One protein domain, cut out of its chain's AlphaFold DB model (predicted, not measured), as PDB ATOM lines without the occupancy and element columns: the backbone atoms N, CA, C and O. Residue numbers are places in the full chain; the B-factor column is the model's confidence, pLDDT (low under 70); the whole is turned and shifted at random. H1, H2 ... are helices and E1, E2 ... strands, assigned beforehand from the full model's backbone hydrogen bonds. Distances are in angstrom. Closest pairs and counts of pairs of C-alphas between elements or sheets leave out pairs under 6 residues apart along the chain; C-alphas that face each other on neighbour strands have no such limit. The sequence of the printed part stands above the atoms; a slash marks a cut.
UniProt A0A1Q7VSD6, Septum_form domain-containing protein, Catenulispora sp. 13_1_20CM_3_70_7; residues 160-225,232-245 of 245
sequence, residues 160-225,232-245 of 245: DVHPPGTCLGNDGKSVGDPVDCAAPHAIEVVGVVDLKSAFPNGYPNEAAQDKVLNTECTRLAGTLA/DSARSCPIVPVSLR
ATOM      1  N   ASP A 160       8.285 -29.923 -42.593       86.31
ATOM      2  CA  ASP A 160       9.071 -31.101 -42.195       86.31
ATOM      3  C   ASP A 160       8.423 -31.869 -41.034       86.31
ATOM      4  O   ASP A 160       8.989 -32.051 -39.960       86.31
ATOM      5  N   VAL A 161       7.164 -32.265 -41.246       84.81
ATOM      6  CA  VAL A 161       6.336 -33.050 -40.325       84.81
ATOM      7  C   VAL A 161       6.189 -34.483 -40.824       84.81
ATOM      8  O   VAL A 161       6.097 -34.753 -42.022       84.81
ATOM      9  N   HIS A 162       6.038 -35.409 -39.882       84.25
ATOM     10  CA  HIS A 162       5.581 -36.763 -40.173       84.25
ATOM     11  C   HIS A 162       4.101 -36.927 -39.802       84.25
ATOM     12  O   HIS A 162       3.619 -36.263 -38.878       84.25
ATOM     13  N   PRO A 163       3.358 -37.816 -40.484       83.19
ATOM     14  CA  PRO A 163       1.981 -38.096 -40.111       83.19
ATOM     15  C   PRO A 163       1.905 -38.769 -38.726       83.19
ATOM     16  O   PRO A 163       2.832 -39.492 -38.338       83.19
ATOM     17  N   PRO A 164       0.796 -38.584 -37.985       85.12
ATOM     18  CA  PRO A 164       0.573 -39.281 -36.721       85.12
ATOM     19  C   PRO A 164       0.668 -40.806 -36.880       85.12
ATOM     20  O   PRO A 164       0.214 -41.353 -37.884       85.12
ATOM     21  N   GLY A 165       1.253 -41.483 -35.891       83.94
ATOM     22  CA  GLY A 165       1.569 -42.915 -35.917       83.94
ATOM     23  C   GLY A 165       2.913 -43.258 -36.569       83.94
ATOM     24  O   GLY A 165       3.257 -44.431 -36.671       83.94
ATOM     25  N   THR A 166       3.690 -42.265 -37.020       87.00
ATOM     26  CA  THR A 166       5.064 -42.504 -37.487       87.00
ATOM     27  C   THR A 166       5.993 -42.715 -36.293       87.00
ATOM     28  O   THR A 166       6.082 -41.844 -35.425       87.00
ATOM     29  N   CYS A 167       6.727 -43.827 -36.278       88.50
ATOM     30  CA  CYS A 167       7.789 -44.082 -35.307       88.50
ATOM     31  C   CYS A 167       9.144 -43.707 -35.895       88.50
ATOM     32  O   CYS A 167       9.492 -44.142 -36.990       88.50
ATOM     33  N   LEU A 168       9.911 -42.898 -35.170       88.25
ATOM     34  CA  LEU A 168      11.233 -42.440 -35.582       88.25
ATOM     35  C   LEU A 168      12.296 -43.152 -34.755       88.25
ATOM     36  O   LEU A 168      12.251 -43.137 -33.522       88.25
ATOM     37  N   GLY A 169      13.243 -43.778 -35.449       88.38
ATOM     38  CA  GLY A 169      14.269 -44.635 -34.869       88.38
ATOM     39  C   GLY A 169      15.240 -43.904 -33.942       88.38
ATOM     40  O   GLY A 169      15.094 -42.723 -33.631       88.38
ATOM     41  N   ASN A 170      16.276 -44.610 -33.513       87.12
ATOM     42  CA  ASN A 170      17.395 -44.028 -32.779       87.12
ATOM     43  C   ASN A 170      18.560 -43.772 -33.745       87.12
ATOM     44  O   ASN A 170      18.935 -44.667 -34.498       87.12
ATOM     45  N   ASP A 171      19.170 -42.589 -33.674       84.94
ATOM     46  CA  ASP A 171      20.415 -42.259 -34.375       84.94
ATOM     47  C   ASP A 171      21.432 -41.696 -33.373       84.94
ATOM     48  O   ASP A 171      21.510 -40.496 -33.095       84.94
ATOM     49  N   GLY A 172      22.166 -42.598 -32.718       85.75
ATOM     50  CA  GLY A 172      23.047 -42.243 -31.609       85.75
ATOM     51  C   GLY A 172      22.274 -41.595 -30.455       85.75
ATOM     52  O   GLY A 172      21.498 -42.257 -29.770       85.75
ATOM     53  N   LYS A 173      22.517 -40.300 -30.215       84.69
ATOM     54  CA  LYS A 173      21.799 -39.493 -29.205       84.69
ATOM     55  C   LYS A 173      20.654 -38.664 -29.797       84.69
ATOM     56  O   LYS A 173      19.997 -37.932 -29.061       84.69
ATOM     57  N   SER A 174      20.450 -38.760 -31.103       83.00
ATOM     58  CA  SER A 174      19.422 -38.054 -31.852       83.00
ATOM     59  C   SER A 174      18.279 -39.003 -32.203       83.00
ATOM     60  O   SER A 174      18.410 -40.229 -32.166       83.00
ATOM     61  N   VAL A 175      17.141 -38.423 -32.564       84.62
ATOM     62  CA  VAL A 175      16.069 -39.158 -33.243       84.62
ATOM     63  C   VAL A 175      16.581 -39.585 -34.630       84.62
ATOM     64  O   VAL A 175      17.400 -38.893 -35.220       84.62
ATOM     65  N   GLY A 176      16.152 -40.727 -35.147       88.44
ATOM     66  CA  GLY A 176      16.536 -41.247 -36.460       88.44
ATOM     67  C   GLY A 176      15.457 -41.043 -37.519       88.44
ATOM     68  O   GLY A 176      14.559 -40.214 -37.362       88.44
ATOM     69  N   ASP A 177      15.561 -41.818 -38.593       90.44
ATOM     70  CA  ASP A 177      14.561 -41.888 -39.659       90.44
ATOM     71  C   ASP A 177      13.334 -42.714 -39.241       90.44
ATOM     72  O   ASP A 177      13.416 -43.486 -38.279       90.44
ATOM     73  N   PRO A 178      12.197 -42.584 -39.949       88.56
ATOM     74  CA  PRO A 178      11.066 -43.495 -39.831       88.56
ATOM     75  C   PRO A 178      11.458 -44.981 -39.845       88.56
ATOM     76  O   PRO A 178      12.190 -45.440 -40.723       88.56
ATOM     77  N   VAL A 179      10.920 -45.734 -38.884       90.06
ATOM     78  CA  VAL A 179      11.089 -47.185 -38.718       90.06
ATOM     79  C   VAL A 179       9.739 -47.858 -38.461       90.06
ATOM     80  O   VAL A 179       8.742 -47.197 -38.168       90.06
ATOM     81  N   ASP A 180       9.703 -49.188 -38.549       90.88
ATOM     82  CA  ASP A 180       8.564 -49.964 -38.055       90.88
ATOM     83  C   ASP A 180       8.380 -49.701 -36.552       90.88
ATOM     84  O   ASP A 180       9.328 -49.825 -35.778       90.88
ATOM     85  N   CYS A 181       7.164 -49.358 -36.129       86.12
ATOM     86  CA  CYS A 181       6.842 -49.121 -34.723       86.12
ATOM     87  C   CYS A 181       7.057 -50.347 -33.819       86.12
ATOM     88  O   CYS A 181       7.210 -50.189 -32.609       86.12
ATOM     89  N   ALA A 182       7.092 -51.562 -34.375       90.50
ATOM     90  CA  ALA A 182       7.468 -52.770 -33.643       90.50
ATOM     91  C   ALA A 182       8.983 -52.867 -33.378       90.50
ATOM     92  O   ALA A 182       9.406 -53.627 -32.503       90.50
ATOM     93  N   ALA A 183       9.807 -52.123 -34.121       89.44
ATOM     94  CA  ALA A 183      11.238 -52.018 -33.872       89.44
ATOM     95  C   ALA A 183      11.530 -50.986 -32.763       89.44
ATOM     96  O   ALA A 183      10.724 -50.078 -32.529       89.44
ATOM     97  N   PRO A 184      12.692 -51.079 -32.086       86.75
ATOM     98  CA  PRO A 184      13.140 -50.036 -31.169       86.75
ATOM     99  C   PRO A 184      13.176 -48.667 -31.858       86.75
ATOM    100  O   PRO A 184      13.766 -48.521 -32.932       86.75
ATOM    101  N   HIS A 185      12.547 -47.674 -31.235       86.69
ATOM    102  CA  HIS A 185      12.450 -46.320 -31.763       86.69
ATOM    103  C   HIS A 185      12.510 -45.290 -30.634       86.69
ATOM    104  O   HIS A 185      12.147 -45.573 -29.491       86.69
ATOM    105  N   ALA A 186      12.994 -44.089 -30.950       86.38
ATOM    106  CA  ALA A 186      13.185 -43.031 -29.972       86.38
ATOM    107  C   ALA A 186      11.856 -42.363 -29.618       86.38
ATOM    108  O   ALA A 186      11.587 -42.109 -28.442       86.38
ATOM    109  N   ILE A 187      11.055 -42.062 -30.644       85.12
ATOM    110  CA  ILE A 187       9.806 -41.325 -30.498       85.12
ATOM    111  C   ILE A 187       8.728 -41.806 -31.465       85.12
ATOM    112  O   ILE A 187       9.024 -42.282 -32.558       85.12
ATOM    113  N   GLU A 188       7.473 -41.622 -31.076       85.06
ATOM    114  CA  GLU A 188       6.309 -41.740 -31.956       85.06
ATOM    115  C   GLU A 188       5.647 -40.368 -32.112       85.06
ATOM    116  O   GLU A 188       5.571 -39.590 -31.151       85.06
ATOM    117  N   VAL A 189       5.176 -40.074 -33.324       85.94
ATOM    118  CA  VAL A 189       4.448 -38.847 -33.653       85.94
ATOM    119  C   VAL A 189       2.971 -39.009 -33.319       85.94
ATOM    120  O   VAL A 189       2.269 -39.820 -33.914       85.94
ATOM    121  N   VAL A 190       2.468 -38.198 -32.391       82.12
ATOM    122  CA  VAL A 190       1.081 -38.301 -31.891       82.12
ATOM    123  C   VAL A 190       0.082 -37.382 -32.600       82.12
ATOM    124  O   VAL A 190      -1.127 -37.514 -32.422       82.12
ATOM    125  N   GLY A 191       0.573 -36.420 -33.375       83.50
ATOM    126  CA  GLY A 191      -0.240 -35.365 -33.964       83.50
ATOM    127  C   GLY A 191       0.608 -34.322 -34.684       83.50
ATOM    128  O   GLY A 191       1.798 -34.195 -34.409       83.50
ATOM    129  N   VAL A 192      -0.033 -33.558 -35.569       84.50
ATOM    130  CA  VAL A 192       0.519 -32.343 -36.182       84.50
ATOM    131  C   VAL A 192      -0.335 -31.168 -35.715       84.50
ATOM    132  O   VAL A 192      -1.565 -31.242 -35.767       84.50
ATOM    133  N   VAL A 193       0.303 -30.107 -35.220       84.38
ATOM    134  CA  VAL A 193      -0.376 -28.898 -34.734       84.38
ATOM    135  C   VAL A 193      -0.192 -27.786 -35.758       84.38
ATOM    136  O   VAL A 193       0.927 -27.340 -35.995       84.38
ATOM    137  N   ASP A 194      -1.293 -27.311 -36.338       84.25
ATOM    138  CA  ASP A 194      -1.270 -26.131 -37.198       84.25
ATOM    139  C   ASP A 194      -1.186 -24.850 -36.353       84.25
ATOM    140  O   ASP A 194      -2.151 -24.427 -35.709       84.25
ATOM    141  N   LEU A 195      -0.018 -24.210 -36.379       84.62
ATOM    142  CA  LEU A 195       0.222 -22.949 -35.685       84.62
ATOM    143  C   LEU A 195      -0.399 -21.737 -36.393       84.62
ATOM    144  O   LEU A 195      -0.611 -20.715 -35.740       84.62
ATOM    145  N   LYS A 196      -0.754 -21.829 -37.681       82.44
ATOM    146  CA  LYS A 196      -1.374 -20.717 -38.425       82.44
ATOM    147  C   LYS A 196      -2.692 -20.290 -37.789       82.44
ATOM    148  O   LYS A 196      -2.976 -19.100 -37.674       82.44
ATOM    149  N   SER A 197      -3.455 -21.265 -37.304       81.88
ATOM    150  CA  SER A 197      -4.713 -21.042 -36.590       81.88
ATOM    151  C   SER A 197      -4.526 -20.260 -35.278       81.88
ATOM    152  O   SER A 197      -5.394 -19.475 -34.898       81.88
ATOM    153  N   ALA A 198      -3.386 -20.432 -34.598       85.31
ATOM    154  CA  ALA A 198      -3.052 -19.712 -33.366       85.31
ATOM    155  C   ALA A 198      -2.399 -18.341 -33.625       85.31
ATOM    156  O   ALA A 198      -2.497 -17.442 -32.787       85.31
ATOM    157  N   PHE A 199      -1.758 -18.168 -34.784       88.25
ATOM    158  CA  PHE A 199      -1.014 -16.964 -35.156       88.25
ATOM    159  C   PHE A 199      -1.430 -16.444 -36.543       88.25
ATOM    160  O   PHE A 199      -0.636 -16.455 -37.482       88.25
ATOM    161  N   PRO A 200      -2.663 -15.920 -36.694       82.56
ATOM    162  CA  PRO A 200      -3.188 -15.511 -37.999       82.56
ATOM    163  C   PRO A 200      -2.483 -14.285 -38.601       82.56
ATOM    164  O   PRO A 200      -2.634 -14.013 -39.788       82.56
ATOM    165  N   ASN A 201      -1.726 -13.532 -37.794       84.31
ATOM    166  CA  ASN A 201      -1.171 -12.225 -38.161       84.31
ATOM    167  C   ASN A 201       0.361 -12.215 -38.300       84.31
ATOM    168  O   ASN A 201       0.977 -11.157 -38.177       84.31
ATOM    169  N   GLY A 202       0.989 -13.370 -38.538       77.75
ATOM    170  CA  GLY A 202       2.412 -13.451 -38.873       77.75
ATOM    171  C   GLY A 202       3.172 -14.527 -38.111       77.75
ATOM    172  O   GLY A 202       2.592 -15.312 -37.367       77.75
ATOM    173  N   TYR A 203       4.491 -14.543 -38.312       81.19
ATOM    174  CA  TYR A 203       5.381 -15.547 -37.739       81.19
ATOM    175  C   TYR A 203       5.695 -15.240 -36.263       81.19
ATOM    176  O   TYR A 203       6.360 -14.238 -35.976       81.19
ATOM    177  N   PRO A 204       5.212 -16.054 -35.308       84.31
ATOM    178  CA  PRO A 204       5.520 -15.880 -33.890       84.31
ATOM    179  C   PRO A 204       6.991 -16.190 -33.589       84.31
ATOM    180  O   PRO A 204       7.621 -17.004 -34.261       84.31
ATOM    181  N   ASN A 205       7.535 -15.604 -32.519       87.75
ATOM    182  CA  ASN A 205       8.827 -16.054 -31.995       87.75
ATOM    183  C   ASN A 205       8.722 -17.464 -31.385       87.75
ATOM    184  O   ASN A 205       7.632 -17.907 -31.019       87.75
ATOM    185  N   GLU A 206       9.860 -18.145 -31.245       87.12
ATOM    186  CA  GLU A 206       9.936 -19.527 -30.744       87.12
ATOM    187  C   GLU A 206       9.230 -19.701 -29.392       87.12
ATOM    188  O   GLU A 206       8.406 -20.593 -29.242       87.12
ATOM    189  N   ALA A 207       9.420 -18.779 -28.444       89.25
ATOM    190  CA  ALA A 207       8.776 -18.866 -27.131       89.25
ATOM    191  C   ALA A 207       7.234 -18.841 -27.201       89.25
ATOM    192  O   ALA A 207       6.551 -19.505 -26.415       89.25
ATOM    193  N   ALA A 208       6.662 -18.071 -28.130       89.38
ATOM    194  CA  ALA A 208       5.223 -18.052 -28.360       89.38
ATOM    195  C   ALA A 208       4.742 -19.350 -29.031       89.38
ATOM    196  O   ALA A 208       3.698 -19.872 -28.631       89.38
ATOM    197  N   GLN A 209       5.511 -19.887 -29.985       89.00
ATOM    198  CA  GLN A 209       5.242 -21.195 -30.595       89.00
ATOM    199  C   GLN A 209       5.237 -22.293 -29.530       89.00
ATOM    200  O   GLN A 209       4.231 -22.982 -29.366       89.00
ATOM    201  N   ASP A 210       6.298 -22.370 -28.726       87.44
ATOM    202  CA  ASP A 210       6.470 -23.352 -27.656       87.44
ATOM    203  C   ASP A 210       5.321 -23.317 -26.652       87.44
ATOM    204  O   ASP A 210       4.862 -24.355 -26.180       87.44
ATOM    205  N   LYS A 211       4.802 -22.131 -26.321       89.69
ATOM    206  CA  LYS A 211       3.660 -22.005 -25.407       89.69
ATOM    207  C   LYS A 211       2.397 -22.681 -25.957       89.69
ATOM    208  O   LYS A 211       1.676 -23.332 -25.194       89.69
ATOM    209  N   VAL A 212       2.113 -22.515 -27.250       89.00
ATOM    210  CA  VAL A 212       0.970 -23.166 -27.912       89.00
ATOM    211  C   VAL A 212       1.232 -24.665 -28.047       89.00
ATOM    212  O   VAL A 212       0.401 -25.468 -27.621       89.00
ATOM    213  N   LEU A 213       2.413 -25.036 -28.547       85.81
ATOM    214  CA  LEU A 213       2.811 -26.424 -28.759       85.81
ATOM    215  C   LEU A 213       2.779 -27.228 -27.459       85.81
ATOM    216  O   LEU A 213       2.136 -28.266 -27.421       85.81
ATOM    217  N   ASN A 214       3.354 -26.730 -26.363       85.62
ATOM    218  CA  ASN A 214       3.327 -27.426 -25.072       85.62
ATOM    219  C   ASN A 214       1.900 -27.768 -24.619       85.62
ATOM    220  O   ASN A 214       1.663 -28.850 -24.081       85.62
ATOM    221  N   THR A 215       0.938 -26.876 -24.866       88.88
ATOM    222  CA  THR A 215      -0.467 -27.101 -24.505       88.88
ATOM    223  C   THR A 215      -1.101 -28.166 -25.403       88.88
ATOM    224  O   THR A 215      -1.635 -29.162 -24.908       88.88
ATOM    225  N   GLU A 216      -1.011 -27.993 -26.724       87.25
ATOM    226  CA  GLU A 216      -1.653 -28.891 -27.692       87.25
ATOM    227  C   GLU A 216      -1.015 -30.280 -27.720       87.25
ATOM    228  O   GLU A 216      -1.711 -31.295 -27.709       87.25
ATOM    229  N   CYS A 217       0.311 -30.346 -27.674       82.88
ATOM    230  CA  CYS A 217       1.055 -31.593 -27.648       82.88
ATOM    231  C   CYS A 217       0.786 -32.398 -26.369       82.88
ATOM    232  O   CYS A 217       0.615 -33.615 -26.447       82.88
ATOM    233  N   THR A 218       0.660 -31.742 -25.205       83.38
ATOM    234  CA  THR A 218       0.258 -32.416 -23.955       83.38
ATOM    235  C   THR A 218      -1.147 -33.006 -24.079       83.38
ATOM    236  O   THR A 218      -1.383 -34.150 -23.682       83.38
ATOM    237  N   ARG A 219      -2.080 -32.255 -24.677       85.00
ATOM    238  CA  ARG A 219      -3.449 -32.720 -24.926       85.00
ATOM    239  C   ARG A 219      -3.470 -33.943 -25.851       85.00
ATOM    240  O   ARG A 219      -4.118 -34.932 -25.517       85.00
ATOM    241  N   LEU A 220      -2.757 -33.894 -26.978       82.69
ATOM    242  CA  LEU A 220      -2.673 -34.985 -27.963       82.69
ATOM    243  C   LEU A 220      -2.009 -36.242 -27.386       82.69
ATOM    244  O   LEU A 220      -2.504 -37.356 -27.563       82.69
ATOM    245  N   ALA A 221      -0.922 -36.073 -26.630       74.75
ATOM    246  CA  ALA A 221      -0.260 -37.187 -25.963       74.75
ATOM    247  C   ALA A 221      -1.181 -37.873 -24.938       74.75
ATOM    248  O   ALA A 221      -1.131 -39.097 -24.803       74.75
ATOM    249  N   GLY A 222      -2.045 -37.117 -24.250       73.62
ATOM    250  CA  GLY A 222      -2.998 -37.646 -23.272       73.62
ATOM    251  C   GLY A 222      -4.119 -38.504 -23.872       73.62
ATOM    252  O   GLY A 222      -4.581 -39.438 -23.222       73.62
ATOM    253  N   THR A 223      -4.538 -38.249 -25.118       69.62
ATOM    254  CA  THR A 223      -5.652 -38.981 -25.756       69.62
ATOM    255  C   THR A 223      -5.288 -40.388 -26.238       69.62
ATOM    256  O   THR A 223      -6.176 -41.212 -26.430       69.62
ATOM    257  N   LEU A 224      -3.997 -40.692 -26.403       60.81
ATOM    258  CA  LEU A 224      -3.497 -41.989 -26.894       60.81
ATOM    259  C   LEU A 224      -3.206 -43.006 -25.773       60.81
ATOM    260  O   LEU A 224      -2.568 -44.032 -26.002       60.81
ATOM    261  N   ALA A 225      -3.603 -42.728 -24.531       52.72
ATOM    262  CA  ALA A 225      -3.465 -43.666 -23.416       52.72
ATOM    263  C   ALA A 225      -4.551 -44.770 -23.476       52.72
ATOM    264  O   ALA A 225      -5.504 -44.760 -22.703       52.72
ATOM    265  N   ASP A 232       9.162 -47.773 -22.426       41.78
ATOM    266  CA  ASP A 232      10.511 -47.476 -22.937       41.78
ATOM    267  C   ASP A 232      10.550 -46.510 -24.143       41.78
ATOM    268  O   ASP A 232      11.637 -46.092 -24.539       41.78
ATOM    269  N   SER A 233       9.404 -46.104 -24.708       47.25
ATOM    270  CA  SER A 233       9.334 -45.143 -25.829       47.25
ATOM    271  C   SER A 233       8.851 -43.759 -25.370       47.25
ATOM    272  O   SER A 233       7.780 -43.615 -24.773       47.25
ATOM    273  N   ALA A 234       9.633 -42.710 -25.654       56.03
ATOM    274  CA  ALA A 234       9.249 -41.331 -25.355       56.03
ATOM    275  C   ALA A 234       8.206 -40.836 -26.374       56.03
ATOM    276  O   ALA A 234       8.340 -41.045 -27.574       56.03
ATOM    277  N   ARG A 235       7.152 -40.148 -25.920       54.69
ATOM    278  CA  ARG A 235       6.174 -39.528 -26.830       54.69
ATOM    279  C   ARG A 235       6.730 -38.208 -27.337       54.69
ATOM    280  O   ARG A 235       7.175 -37.390 -26.535       54.69
ATOM    281  N   SER A 236       6.646 -37.978 -28.644       48.53
ATOM    282  CA  SER A 236       6.985 -36.683 -29.220       48.53
ATOM    283  C   SER A 236       5.810 -36.099 -29.977       48.53
ATOM    284  O   SER A 236       5.089 -36.768 -30.713       48.53
ATOM    285  N   CYS A 237       5.652 -34.804 -29.811       51.56
ATOM    286  CA  CYS A 237       4.920 -33.973 -30.735       51.56
ATOM    287  C   CYS A 237       6.011 -33.101 -31.355       51.56
ATOM    288  O   CYS A 237       6.397 -32.115 -30.725       51.56
ATOM    289  N   PRO A 238       6.657 -33.561 -32.444       49.25
ATOM    290  CA  PRO A 238       7.790 -32.845 -33.006       49.25
ATOM    291  C   PRO A 238       7.376 -31.405 -33.306       49.25
ATOM    292  O   PRO A 238       6.326 -31.152 -33.896       49.25
ATOM    293  N   ILE A 239       8.197 -30.471 -32.828       42.62
ATOM    294  CA  ILE A 239       8.100 -29.055 -33.163       42.62
ATOM    295  C   ILE A 239       8.442 -28.963 -34.640       42.62
ATOM    296  O   ILE A 239       9.550 -29.331 -35.027       42.62
ATOM    297  N   VAL A 240       7.517 -28.463 -35.449       44.28
ATOM    298  CA  VAL A 240       7.852 -28.051 -36.806       44.28
ATOM    299  C   VAL A 240       7.397 -26.611 -36.952       44.28
ATOM    300  O   VAL A 240       6.221 -26.328 -36.693       44.28
ATOM    301  N   PRO A 241       8.300 -25.682 -37.309       37.53
ATOM    302  CA  PRO A 241       7.869 -24.385 -37.784       37.53
ATOM    303  C   PRO A 241       6.989 -24.655 -39.000       37.53
ATOM    304  O   PRO A 241       7.468 -25.096 -40.040       37.53
ATOM    305  N   VAL A 242       5.678 -24.465 -38.849       35.88
ATOM    306  CA  VAL A 242       4.779 -24.446 -40.000       35.88
ATOM    307  C   VAL A 242       5.355 -23.396 -40.936       35.88
ATOM    308  O   VAL A 242       5.520 -22.240 -40.529       35.88
ATOM    309  N   SER A 243       5.707 -23.795 -42.156       35.84
ATOM    310  CA  SER A 243       6.035 -22.830 -43.193       35.84
ATOM    311  C   SER A 243       4.787 -21.978 -43.383       35.84
ATOM    312  O   SER A 243       3.787 -22.429 -43.932       35.84
ATOM    313  N   LEU A 244       4.773 -20.768 -42.818       33.56
ATOM    314  CA  LEU A 244       3.605 -19.880 -42.854       33.56
ATOM    315  C   LEU A 244       3.427 -19.205 -44.227       33.56
ATOM    316  O   LEU A 244       2.782 -18.158 -44.298       33.56
ATOM    317  N   ARG A 245       4.012 -19.758 -45.296       39.59
ATOM    318  CA  ARG A 245       3.836 -19.252 -46.658       39.59
ATOM    319  C   ARG A 245       2.603 -19.881 -47.293       39.59
ATOM    320  O   ARG A 245       2.519 -21.123 -47.322       39.59
TER     321      ARG A 245
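This is residues 160 to 225 and 232 to 245 of the 245 residues of the protein "Septum_form domain-containing protein" of Catenulispora sp. 13_1_20CM_3_70_7 (UniProt A0A1Q7VSD6). A small twisted sheet of four short strands makes one end of an elongated domain; from it a long link, residues 190 to 205, runs to the far end, and the one helix, H1, folds back to graze the sheet. The last residues, 237 to 245, also run away from the sheet. The printed part has 80 residues, with E1, E2, E3, H1 and E4 in chain order; the sheet is mixed, in the order E2, E1, E3, E4. The class is mixed, helices and strands, with only 35 residues in named elements. It is only just compact, close to loose, with a radius of gyration of the C-alphas of 13.6 A and spans of 42 by 25 by 19 A.

E1, residues 167 to 171, and E2, residues 174 to 179, form an antiparallel hairpin at 134 degrees, with N 176 and O 169 2.7 A apart. E3, residues 187 to 189, is antiparallel to E1 at 147 degrees; N 168 and O 187 are 2.8 A apart. E4, residues 234 to 236, is parallel to E3 at 34 degrees; N 236 and O 188 are 3.2 A apart. E2 and E4, the edge strands, are apart. H1, residues 206 to 223, only grazes the sheet with residues 217 to 221; its closest C-alphas to E4 are those of Ala 221 and Arg 235, 6.9 A apart. In H1, 13 of 14 O i to N i+4 pairs are within hydrogen-bond range.

E1 begins at C-alpha 167 (7.789, -44.082, -35.307) and is 12.8 A long; E2 is 14.1 A, E3 6.7 A. H1, 25.4 A long, begins at C-alpha 206 (9.936, -19.527, -30.744), with a kink of 29 degrees near residue 213. E4, 6.5 A long, ends at C-alpha 236 (6.985, -36.683, -29.220).

The C-alphas farthest apart, of Ala 183 and Asn 201, are 41.9 A apart. Residues 226 to 231 are not printed; C-alphas 225 and 232 are 14.5 A apart across the cut. E3 to H1 is a long link. Residues 223 to 225 and 232 to 245 have pLDDT under 70.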